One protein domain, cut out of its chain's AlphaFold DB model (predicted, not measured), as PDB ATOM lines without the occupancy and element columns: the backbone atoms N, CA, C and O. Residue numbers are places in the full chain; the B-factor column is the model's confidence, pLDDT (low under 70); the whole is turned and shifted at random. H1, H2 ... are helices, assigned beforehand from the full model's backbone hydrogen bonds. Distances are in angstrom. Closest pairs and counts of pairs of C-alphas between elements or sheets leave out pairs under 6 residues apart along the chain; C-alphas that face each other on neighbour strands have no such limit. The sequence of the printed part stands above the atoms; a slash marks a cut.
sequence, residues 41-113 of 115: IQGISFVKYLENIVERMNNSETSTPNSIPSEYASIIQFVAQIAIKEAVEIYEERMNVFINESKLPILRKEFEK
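AT A GLANCE: This is residues 41 to 113 of the 115 residues of an uncharacterized protein of Rhizophagus clarus (UniProt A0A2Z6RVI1). One long helix, H2, makes most of the length; H1 folds back slantwise over its first part as a loose helical hairpin, and short H3 sits near its far end, touching no helix. The printed part has 73 residues with three named helices, in the order H1, H2, H3, and no named strand: all helix. It is extended, with a radius of gyration of the C-alphas of 20.8 A and spans of 62 by 22 by 19 A.

IN THESE COORDINATES: Find C-alpha 68 at (317.324, 126.153, 196.230); from there H2, residues 68 to 101, runs 49.8 A to C-alpha 101 at (267.919, 132.278, 196.544). H1, residues 43 to 58, is 22.8 A long. H3, residues 108 to 113, ends at (275.976, 142.406, 187.552).

HOW THE PARTS SIT: Look at residues 71 to 79 of H2, which alone touch H1; the closest C-alphas, of Ser 45 and Ile 75, are 6.2 A apart. This hairpin runs opposite ways at a steep tilt of 42 degrees. H3 is apart from H1 and H2. Every O i to N i+4 pair is within hydrogen-bond range in H1 and H2, and 1 of 2 in H3.

THE WHOLE: The farthest C-alphas, of Ser 63 and Lys 103, are 62.3 A apart. The printed part has no cut, and both links are short. Residues 60 to 71 and 102 to 103 have pLDDT under 70.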
ATOM      1  N   ILE A  41     306.569 132.897 203.219       82.62
ATOM      2  CA  ILE A  41     306.232 131.502 203.493       82.62
ATOM      3  C   ILE A  41     305.127 131.450 204.539       82.62
ATOM      4  O   ILE A  41     305.297 131.918 205.663       82.62
ATOM      5  N   GLN A  42     304.022 130.806 204.182       85.81
ATOM      6  CA  GLN A  42     303.014 130.370 205.140       85.81
ATOM      7  C   GLN A  42     303.360 128.979 205.686       85.81
ATOM      8  O   GLN A  42     304.127 128.234 205.071       85.81
ATOM      9  N   GLY A  43     302.768 128.599 206.823       85.69
ATOM     10  CA  GLY A  43     303.033 127.305 207.467       85.69
ATOM     11  C   GLY A  43     302.842 126.111 206.523       85.69
ATOM     12  O   GLY A  43     303.703 125.239 206.460       85.69
ATOM     13  N   ILE A  44     301.785 126.122 205.707       84.50
ATOM     14  CA  ILE A  44     301.508 125.079 204.704       84.50
ATOM     15  C   ILE A  44     302.614 124.960 203.642       84.50
ATOM     16  O   ILE A  44     303.045 123.861 203.299       84.50
ATOM     17  N   SER A  45     303.133 126.088 203.157       82.69
ATOM     18  CA  SER A  45     304.221 126.132 202.177       82.69
ATOM     19  C   SER A  45     305.543 125.684 202.798       82.69
ATOM     20  O   SER A  45     306.368 125.076 202.121       82.69
ATOM     21  N   PHE A  46     305.742 125.961 204.092       86.75
ATOM     22  CA  PHE A  46     306.912 125.508 204.840       86.75
ATOM     23  C   PHE A  46     306.920 123.991 205.041       86.75
ATOM     24  O   PHE A  46     307.962 123.363 204.875       86.75
ATOM     25  N   VAL A  47     305.766 123.389 205.343       88.19
ATOM     26  CA  VAL A  47     305.635 121.926 205.426       88.19
ATOM     27  C   VAL A  47     306.010 121.297 204.088       88.19
ATOM     28  O   VAL A  47     306.885 120.436 204.049       88.19
ATOM     29  N   LYS A  48     305.454 121.808 202.981       86.12
ATOM     30  CA  LYS A  48     305.786 121.305 201.643       86.12
ATOM     31  C   LYS A  48     307.275 121.447 201.307       86.12
ATOM     32  O   LYS A  48     307.862 120.569 200.680       86.12
ATOM     33  N   TYR A  49     307.905 122.537 201.745       84.31
ATOM     34  CA  TYR A  49     309.350 122.725 201.617       84.31
ATOM     35  C   TYR A  49     310.149 121.645 202.351       84.31
ATOM     36  O   TYR A  49     311.057 121.059 201.764       84.31
ATOM     37  N   LEU A  50     309.798 121.349 203.606       87.44
ATOM     38  CA  LEU A  50     310.471 120.311 204.387       87.44
ATOM     39  C   LEU A  50     310.278 118.918 203.781       87.44
ATOM     40  O   LEU A  50     311.247 118.170 203.686       87.44
ATOM     41  N   GLU A  51     309.067 118.590 203.326       87.56
ATOM     42  CA  GLU A  51     308.788 117.329 202.627       87.56
ATOM     43  C   GLU A  51     309.686 117.160 201.400       87.56
ATOM     44  O   GLU A  51     310.339 116.129 201.252       87.56
ATOM     45  N   ASN A  52     309.779 118.200 200.567       83.44
ATOM     46  CA  ASN A  52     310.606 118.182 199.365       83.44
ATOM     47  C   ASN A  52     312.100 117.972 199.691       83.44
ATOM     48  O   ASN A  52     312.791 117.264 198.957       83.44
ATOM     49  N   ILE A  53     312.605 118.562 200.784       82.38
ATOM     50  CA  ILE A  53     313.990 118.350 201.241       82.38
ATOM     51  C   ILE A  53     314.195 116.903 201.688       82.38
ATOM     52  O   ILE A  53     315.153 116.259 201.261       82.38
ATOM     53  N   VAL A  54     313.312 116.393 202.550       85.50
ATOM     54  CA  VAL A  54     313.427 115.040 203.112       85.50
ATOM     55  C   VAL A  54     313.340 113.987 202.009       85.50
ATOM     56  O   VAL A  54     314.150 113.064 201.975       85.50
ATOM     57  N   GLU A  55     312.405 114.143 201.071       83.88
ATOM     58  CA  GLU A  55     312.252 113.250 199.921       83.88
ATOM     59  C   GLU A  55     313.537 113.194 199.082       83.88
ATOM     60  O   GLU A  55     314.020 112.112 198.750       83.88
ATOM     61  N   ARG A  56     314.161 114.345 198.805       75.81
ATOM     62  CA  ARG A  56     315.426 114.398 198.056       75.81
ATOM     63  C   ARG A  56     316.605 113.809 198.813       75.81
ATOM     64  O   ARG A  56     317.405 113.106 198.206       75.81
ATOM     65  N   MET A  57     316.705 114.067 200.118       80.69
ATOM     66  CA  MET A  57     317.743 113.463 200.959       80.69
ATOM     67  C   MET A  57     317.671 111.934 200.942       80.69
ATOM     68  O   MET A  57     318.708 111.274 200.963       80.69
ATOM     69  N   ASN A  58     316.462 111.376 200.864       82.75
ATOM     70  CA  ASN A  58     316.244 109.933 200.857       82.75
ATOM     71  C   ASN A  58     316.407 109.289 199.466       82.75
ATOM     72  O   ASN A  58     316.739 108.110 199.379       82.75
ATOM     73  N   ASN A  59     316.225 110.041 198.376       73.12
ATOM     74  CA  ASN A  59     316.235 109.529 196.998       73.12
ATOM     75  C   ASN A  59     317.619 109.637 196.319       73.12
ATOM     76  O   ASN A  59     317.734 110.122 195.193       73.12
ATOM     77  N   SER A  60     318.676 109.179 196.999       58.66
ATOM     78  CA  SER A  60     320.109 109.426 196.730       58.66
ATOM     79  C   SER A  60     320.696 109.034 195.353       58.66
ATOM     80  O   SER A  60     321.918 109.005 195.213       58.66
ATOM     81  N   GLU A  61     319.903 108.733 194.322       56.25
ATOM     82  CA  GLU A  61     320.412 108.510 192.955       56.25
ATOM     83  C   GLU A  61     320.788 109.812 192.232       56.25
ATOM     84  O   GLU A  61     321.540 109.788 191.259       56.25
ATOM     85  N   THR A  62     320.334 110.969 192.722       55.66
ATOM     86  CA  THR A  62     320.717 112.273 192.166       55.66
ATOM     87  C   THR A  62     321.526 113.064 193.190       55.66
ATOM     88  O   THR A  62     320.999 113.821 193.998       55.66
ATOM     89  N   SER A  63     322.850 112.921 193.135       52.28
ATOM     90  CA  SER A  63     323.850 113.753 193.827       52.28
ATOM     91  C   SER A  63     323.874 115.205 193.321       52.28
ATOM     92  O   SER A  63     324.918 115.858 193.263       52.28
ATOM     93  N   THR A  64     322.724 115.731 192.910       57.47
ATOM     94  CA  THR A  64     322.581 117.134 192.563       57.47
ATOM     95  C   THR A  64     322.494 117.919 193.865       57.47
ATOM     96  O   THR A  64     321.646 117.597 194.698       57.47
ATOM     97  N   PRO A  65     323.341 118.945 194.062       58.44
ATOM     98  CA  PRO A  65     323.258 119.807 195.233       58.44
ATOM     99  C   PRO A  65     321.823 120.305 195.393       58.44
ATOM    100  O   PRO A  65     321.183 120.576 194.373       58.44
ATOM    101  N   ASN A  66     321.346 120.446 196.636       57.62
ATOM    102  CA  ASN A  66     320.055 121.056 196.964       57.62
ATOM    103  C   ASN A  66     319.956 122.422 196.279       57.62
ATOM    104  O   ASN A  66     320.400 123.446 196.802       57.62
ATOM    105  N   SER A  67     319.456 122.434 195.046       58.09
ATOM    106  CA  SER A  67     319.354 123.645 194.265       58.09
ATOM    107  C   SER A  67     318.078 124.311 194.728       58.09
ATOM    108  O   SER A  67     316.969 124.010 194.280       58.09
ATOM    109  N   ILE A  68     318.294 125.230 195.660       60.75
ATOM    110  CA  ILE A  68     317.324 126.153 196.230       60.75
ATOM    111  C   ILE A  68     316.288 126.646 195.181       60.75
ATOM    112  O   ILE A  68     315.096 126.627 195.483       60.75
ATOM    113  N   PRO A  69     316.651 126.971 193.915       63.06
ATOM    114  CA  PRO A  69     315.669 127.403 192.913       63.06
ATOM    115  C   PRO A  69     314.631 126.346 192.494       63.06
ATOM    116  O   PRO A  69     313.494 126.698 192.182       63.06
ATOM    117  N   SER A  70     314.987 125.055 192.467       63.62
ATOM    118  CA  SER A  70     314.070 123.990 192.022       63.62
ATOM    119  C   SER A  70     313.015 123.645 193.077       63.62
ATOM    120  O   SER A  70     311.867 123.355 192.741       63.62
ATOM    121  N   GLU A  71     313.375 123.742 194.358       66.12
ATOM    122  CA  GLU A  71     312.443 123.591 195.480       66.12
ATOM    123  C   GLU A  71     311.424 124.734 195.500       66.12
ATOM    124  O   GLU A  71     310.235 124.512 195.741       66.12
ATOM    125  N   TYR A  72     311.864 125.948 195.157       74.69
ATOM    126  CA  TYR A  72     310.999 127.123 195.091       74.69
ATOM    127  C   TYR A  72     309.921 126.998 194.021       74.69
ATOM    128  O   TYR A  72     308.768 127.320 194.290       74.69
ATOM    129  N   ALA A  73     310.264 126.480 192.839       78.50
ATOM    130  CA  ALA A  73     309.289 126.272 191.772       78.50
ATOM    131  C   ALA A  73     308.155 125.326 192.207       78.50
ATOM    132  O   ALA A  73     306.982 125.636 192.004       78.50
ATOM    133  N   SER A  74     308.499 124.218 192.875       79.56
ATOM    134  CA  SER A  74     307.513 123.265 193.404       79.56
ATOM    135  C   SER A  74     306.585 123.909 194.441       79.56
ATOM    136  O   SER A  74     305.376 123.685 194.413       79.56
ATOM    137  N   ILE A  75     307.123 124.752 195.324       83.44
ATOM    138  CA  ILE A  75     306.323 125.417 196.361       83.44
ATOM    139  C   ILE A  75     305.439 126.512 195.777       83.44
ATOM    140  O   ILE A  75     304.280 126.624 196.166       83.44
ATOM    141  N   ILE A  76     305.950 127.295 194.825       82.19
ATOM    142  CA  ILE A  76     305.156 128.301 194.112       82.19
ATOM    143  C   ILE A  76     303.969 127.624 193.422       82.19
ATOM    144  O   ILE A  76     302.838 128.089 193.552       82.19
ATOM    145  N   GLN A  77     304.207 126.498 192.742       85.31
ATOM    146  CA  GLN A  77     303.144 125.729 192.100       85.31
ATOM    147  C   GLN A  77     302.124 125.200 193.116       85.31
ATOM    148  O   GLN A  77     300.922 125.314 192.885       85.31
ATOM    149  N   PHE A  78     302.584 124.671 194.251       86.06
ATOM    150  CA  PHE A  78     301.716 124.189 195.326       86.06
ATOM    151  C   PHE A  78     300.825 125.301 195.900       86.06
ATOM    152  O   PHE A  78     299.613 125.132 196.007       86.06
ATOM    153  N   VAL A  79     301.402 126.465 196.213       86.31
ATOM    154  CA  VAL A  79     300.646 127.620 196.726       86.31
ATOM    155  C   VAL A  79     299.631 128.112 195.698       86.31
ATOM    156  O   VAL A  79     298.487 128.382 196.054       86.31
ATOM    157  N   ALA A  80     300.014 128.176 194.421       88.88
ATOM    158  CA  ALA A  80     299.095 128.554 193.352       88.88
ATOM    159  C   ALA A  80     297.907 127.582 193.247       88.88
ATOM    160  O   ALA A  80     296.772 128.021 193.088       88.88
ATOM    161  N   GLN A  81     298.144 126.275 193.378       91.38
ATOM    162  CA  GLN A  81     297.079 125.268 193.355       91.38
ATOM    163  C   GLN A  81     296.107 125.412 194.528       91.38
ATOM    164  O   GLN A  81     294.900 125.298 194.321       91.38
ATOM    165  N   ILE A  82     296.610 125.695 195.733       89.06
ATOM    166  CA  ILE A  82     295.760 125.953 196.904       89.06
ATOM    167  C   ILE A  82     294.899 127.192 196.673       89.06
ATOM    168  O   ILE A  82     293.685 127.116 196.818       89.06
ATOM    169  N   ALA A  83     295.502 128.294 196.222       90.06
ATOM    170  CA  ALA A  83     294.770 129.531 195.963       90.06
ATOM    171  C   ALA A  83     293.690 129.358 194.880       90.06
ATOM    172  O   ALA A  83     292.590 129.889 195.008       90.06
ATOM    173  N   ILE A  84     293.979 128.594 193.820       94.19
ATOM    174  CA  ILE A  84     292.989 128.268 192.785       94.19
ATOM    175  C   ILE A  84     291.843 127.453 193.383       94.19
ATOM    176  O   ILE A  84     290.684 127.757 193.112       94.19
ATOM    177  N   LYS A  85     292.152 126.436 194.193       94.75
ATOM    178  CA  LYS A  85     291.140 125.596 194.834       94.75
ATOM    179  C   LYS A  85     290.222 126.426 195.735       94.75
ATOM    180  O   LYS A  85     289.011 126.343 195.579       94.75
ATOM    181  N   GLU A  86     290.787 127.265 196.600       93.88
ATOM    182  CA  GLU A  86     290.019 128.161 197.475       93.88
ATOM    183  C   GLU A  86     289.144 129.128 196.667       93.88
ATOM    184  O   GLU A  86     287.974 129.332 196.984       93.88
ATOM    185  N   ALA A  87     289.675 129.699 195.581       94.88
ATOM    186  CA  ALA A  87     288.911 130.598 194.721       94.88
ATOM    187  C   ALA A  87     287.721 129.892 194.046       94.88
ATOM    188  O   ALA A  87     286.645 130.482 193.926       94.88
ATOM    189  N   VAL A  88     287.905 128.639 193.620       96.12
ATOM    190  CA  VAL A  88     286.833 127.813 193.050       96.12
ATOM    191  C   VAL A  88     285.782 127.488 194.108       96.12
ATOM    192  O   VAL A  88     284.603 127.693 193.842       96.12
ATOM    193  N   GLU A  89     286.188 127.065 195.307       96.31
ATOM    194  CA  GLU A  89     285.264 126.771 196.413       96.31
ATOM    195  C   GLU A  89     284.417 128.003 196.772       96.31
ATOM    196  O   GLU A  89     283.191 127.916 196.832       96.31
ATOM    197  N   ILE A  90     285.036 129.183 196.888       95.00
ATOM    198  CA  ILE A  90     284.323 130.446 197.143       95.00
ATOM    199  C   ILE A  90     283.325 130.759 196.023       95.00
ATOM    200  O   ILE A  90     282.205 131.212 196.287       95.00
ATOM    201  N   TYR A  91     283.723 130.567 194.763       91.50
ATOM    202  CA  TYR A  91     282.833 130.789 193.630       91.50
ATOM    203  C   TYR A  91     281.638 129.832 193.664       91.50
ATOM    204  O   TYR A  91     280.502 130.275 193.503       91.50
ATOM    205  N   GLU A  92     281.873 128.542 193.905       92.81
ATOM    206  CA  GLU A  92     280.826 127.525 193.991       92.81
ATOM    207  C   GLU A  92     279.859 127.800 195.142       92.81
ATOM    208  O   GLU A  92     278.647 127.734 194.945       92.81
ATOM    209  N   GLU A  93     280.358 128.174 196.322       92.69
ATOM    210  CA  GLU A  93     279.523 128.563 197.460       92.69
ATOM    211  C   GLU A  93     278.617 129.747 197.112       92.69
ATOM    212  O   GLU A  93     277.399 129.677 197.296       92.69
ATOM    213  N   ARG A  94     279.188 130.816 196.544       87.31
ATOM    214  CA  ARG A  94     278.418 131.996 196.122       87.31
ATOM    215  C   ARG A  94     277.400 131.649 195.048       87.31
ATOM    216  O   ARG A  94     276.265 132.118 195.110       87.31
ATOM    217  N   MET A  95     277.785 130.817 194.085       85.56
ATOM    218  CA  MET A  95     276.899 130.387 193.012       85.56
ATOM    219  C   MET A  95     275.757 129.521 193.544       85.56
ATOM    220  O   MET A  95     274.620 129.690 193.119       85.56
ATOM    221  N   ASN A  96     276.018 128.636 194.505       87.19
ATOM    222  CA  ASN A  96     274.995 127.801 195.129       87.19
ATOM    223  C   ASN A  96     273.997 128.630 195.940       87.19
ATOM    224  O   ASN A  96     272.793 128.410 195.826       87.19
ATOM    225  N   VAL A  97     274.471 129.610 196.718       86.44
ATOM    226  CA  VAL A  97     273.591 130.578 197.394       86.44
ATOM    227  C   VAL A  97     272.744 131.315 196.362       86.44
ATOM    228  O   VAL A  97     271.521 131.338 196.472       86.44
ATOM    229  N   PHE A  98     273.375 131.822 195.302       82.00
ATOM    230  CA  PHE A  98     272.682 132.516 194.228       82.00
ATOM    231  C   PHE A  98     271.615 131.639 193.557       82.00
ATOM    232  O   PHE A  98     270.492 132.095 193.375       82.00
ATOM    233  N   ILE A  99     271.919 130.380 193.231       82.38
ATOM    234  CA  ILE A  99     270.971 129.416 192.647       82.38
ATOM    235  C   ILE A  99     269.791 129.154 193.589       82.38
ATOM    236  O   ILE A  99     268.652 129.095 193.130       82.38
ATOM    237  N   ASN A 100     270.054 128.988 194.885       80.25
ATOM    238  CA  ASN A 100     269.032 128.641 195.871       80.25
ATOM    239  C   ASN A 100     268.127 129.830 196.234       80.25
ATOM    240  O   ASN A 100     266.945 129.635 196.519       80.25
ATOM    241  N   GLU A 101     268.661 131.052 196.223       80.75
ATOM    242  CA  GLU A 101     267.919 132.278 196.544       80.75
ATOM    243  C   GLU A 101     267.263 132.924 195.311       80.75
ATOM    244  O   GLU A 101     266.267 133.641 195.434       80.75
ATOM    245  N   SER A 102     267.782 132.659 194.109       67.69
ATOM    246  CA  SER A 102     267.289 133.256 192.864       67.69
ATOM    247  C   SER A 102     266.287 132.360 192.142       67.69
ATOM    248  O   SER A 102     266.423 131.142 192.065       67.69
ATOM    249  N   LYS A 103     265.302 132.978 191.482       66.62
ATOM    250  CA  LYS A 103     264.463 132.294 190.489       66.62
ATOM    251  C   LYS A 103     265.212 132.206 189.165       66.62
ATOM    252  O   LYS A 103     265.032 133.045 188.289       66.62
ATOM    253  N   LEU A 104     266.060 131.191 189.026       75.44
ATOM    254  CA  LEU A 104     266.556 130.791 187.712       75.44
ATOM    255  C   LEU A 104     265.370 130.368 186.818       75.44
ATOM    256  O   LEU A 104     264.437 129.732 187.315       75.44
ATOM    257  N   PRO A 105     265.383 130.697 185.512       77.25
ATOM    258  CA  PRO A 105     266.490 131.300 184.761       77.25
ATOM    259  C   PRO A 105     266.572 132.837 184.878       77.25
ATOM    260  O   PRO A 105     265.553 133.521 184.902       77.25
ATOM    261  N   ILE A 106     267.800 133.373 184.873       78.50
ATOM    262  CA  ILE A 106     268.115 134.816 184.888       78.50
ATOM    263  C   ILE A 106     268.740 135.235 183.545       78.50
ATOM    264  O   ILE A 106     269.426 134.447 182.890       78.50
ATOM    265  N   LEU A 107     268.524 136.486 183.121       84.25
ATOM    266  CA  LEU A 107     269.163 137.043 181.927       84.25
ATOM    267  C   LEU A 107     270.678 137.218 182.125       84.25
ATOM    268  O   LEU A 107     271.129 137.739 183.139       84.25
ATOM    269  N   ARG A 108     271.484 136.908 181.100       79.94
ATOM    270  CA  ARG A 108     272.956 137.059 181.140       79.94
ATOM    271  C   ARG A 108     273.431 138.449 181.597       79.94
ATOM    272  O   ARG A 108     274.379 138.546 182.364       79.94
ATOM    273  N   LYS A 109     272.750 139.518 181.172       82.88
ATOM    274  CA  LYS A 109     273.074 140.901 181.580       82.88
ATOM    275  C   LYS A 109     272.840 141.171 183.065       82.88
ATOM    276  O   LYS A 109     273.432 142.091 183.615       82.88
ATOM    277  N   GLU A 110     271.908 140.454 183.677       77.94
ATOM    278  CA  GLU A 110     271.648 140.545 185.111       77.94
ATOM    279  C   GLU A 110     272.659 139.688 185.868       77.94
ATOM    280  O   GLU A 110     273.147 140.121 186.904       77.94
ATOM    281  N   PHE A 111     273.054 138.543 185.299       79.00
ATOM    282  CA  PHE A 111     274.052 137.647 185.882       79.00
ATOM    283  C   PHE A 111     275.416 138.332 186.002       79.00
ATOM    284  O   PHE A 111     276.017 138.340 187.070       79.00
ATOM    285  N   GLU A 112     275.859 139.015 184.945       80.88
ATOM    286  CA  GLU A 112     277.120 139.773 184.921       80.88
ATOM    287  C   GLU A 112     277.168 140.932 185.943       80.88
ATOM    288  O   GLU A 112     278.246 141.446 186.214       80.88
ATOM    289  N   LYS A 113     276.029 141.361 186.508       78.25
ATOM    290  CA  LYS A 113     275.976 142.406 187.552       78.25
ATOM    291  C   LYS A 113     276.058 141.861 188.977       78.25
ATOM    292  O   LYS A 113     276.298 142.641 189.895       78.25
TER     293      LYS A 113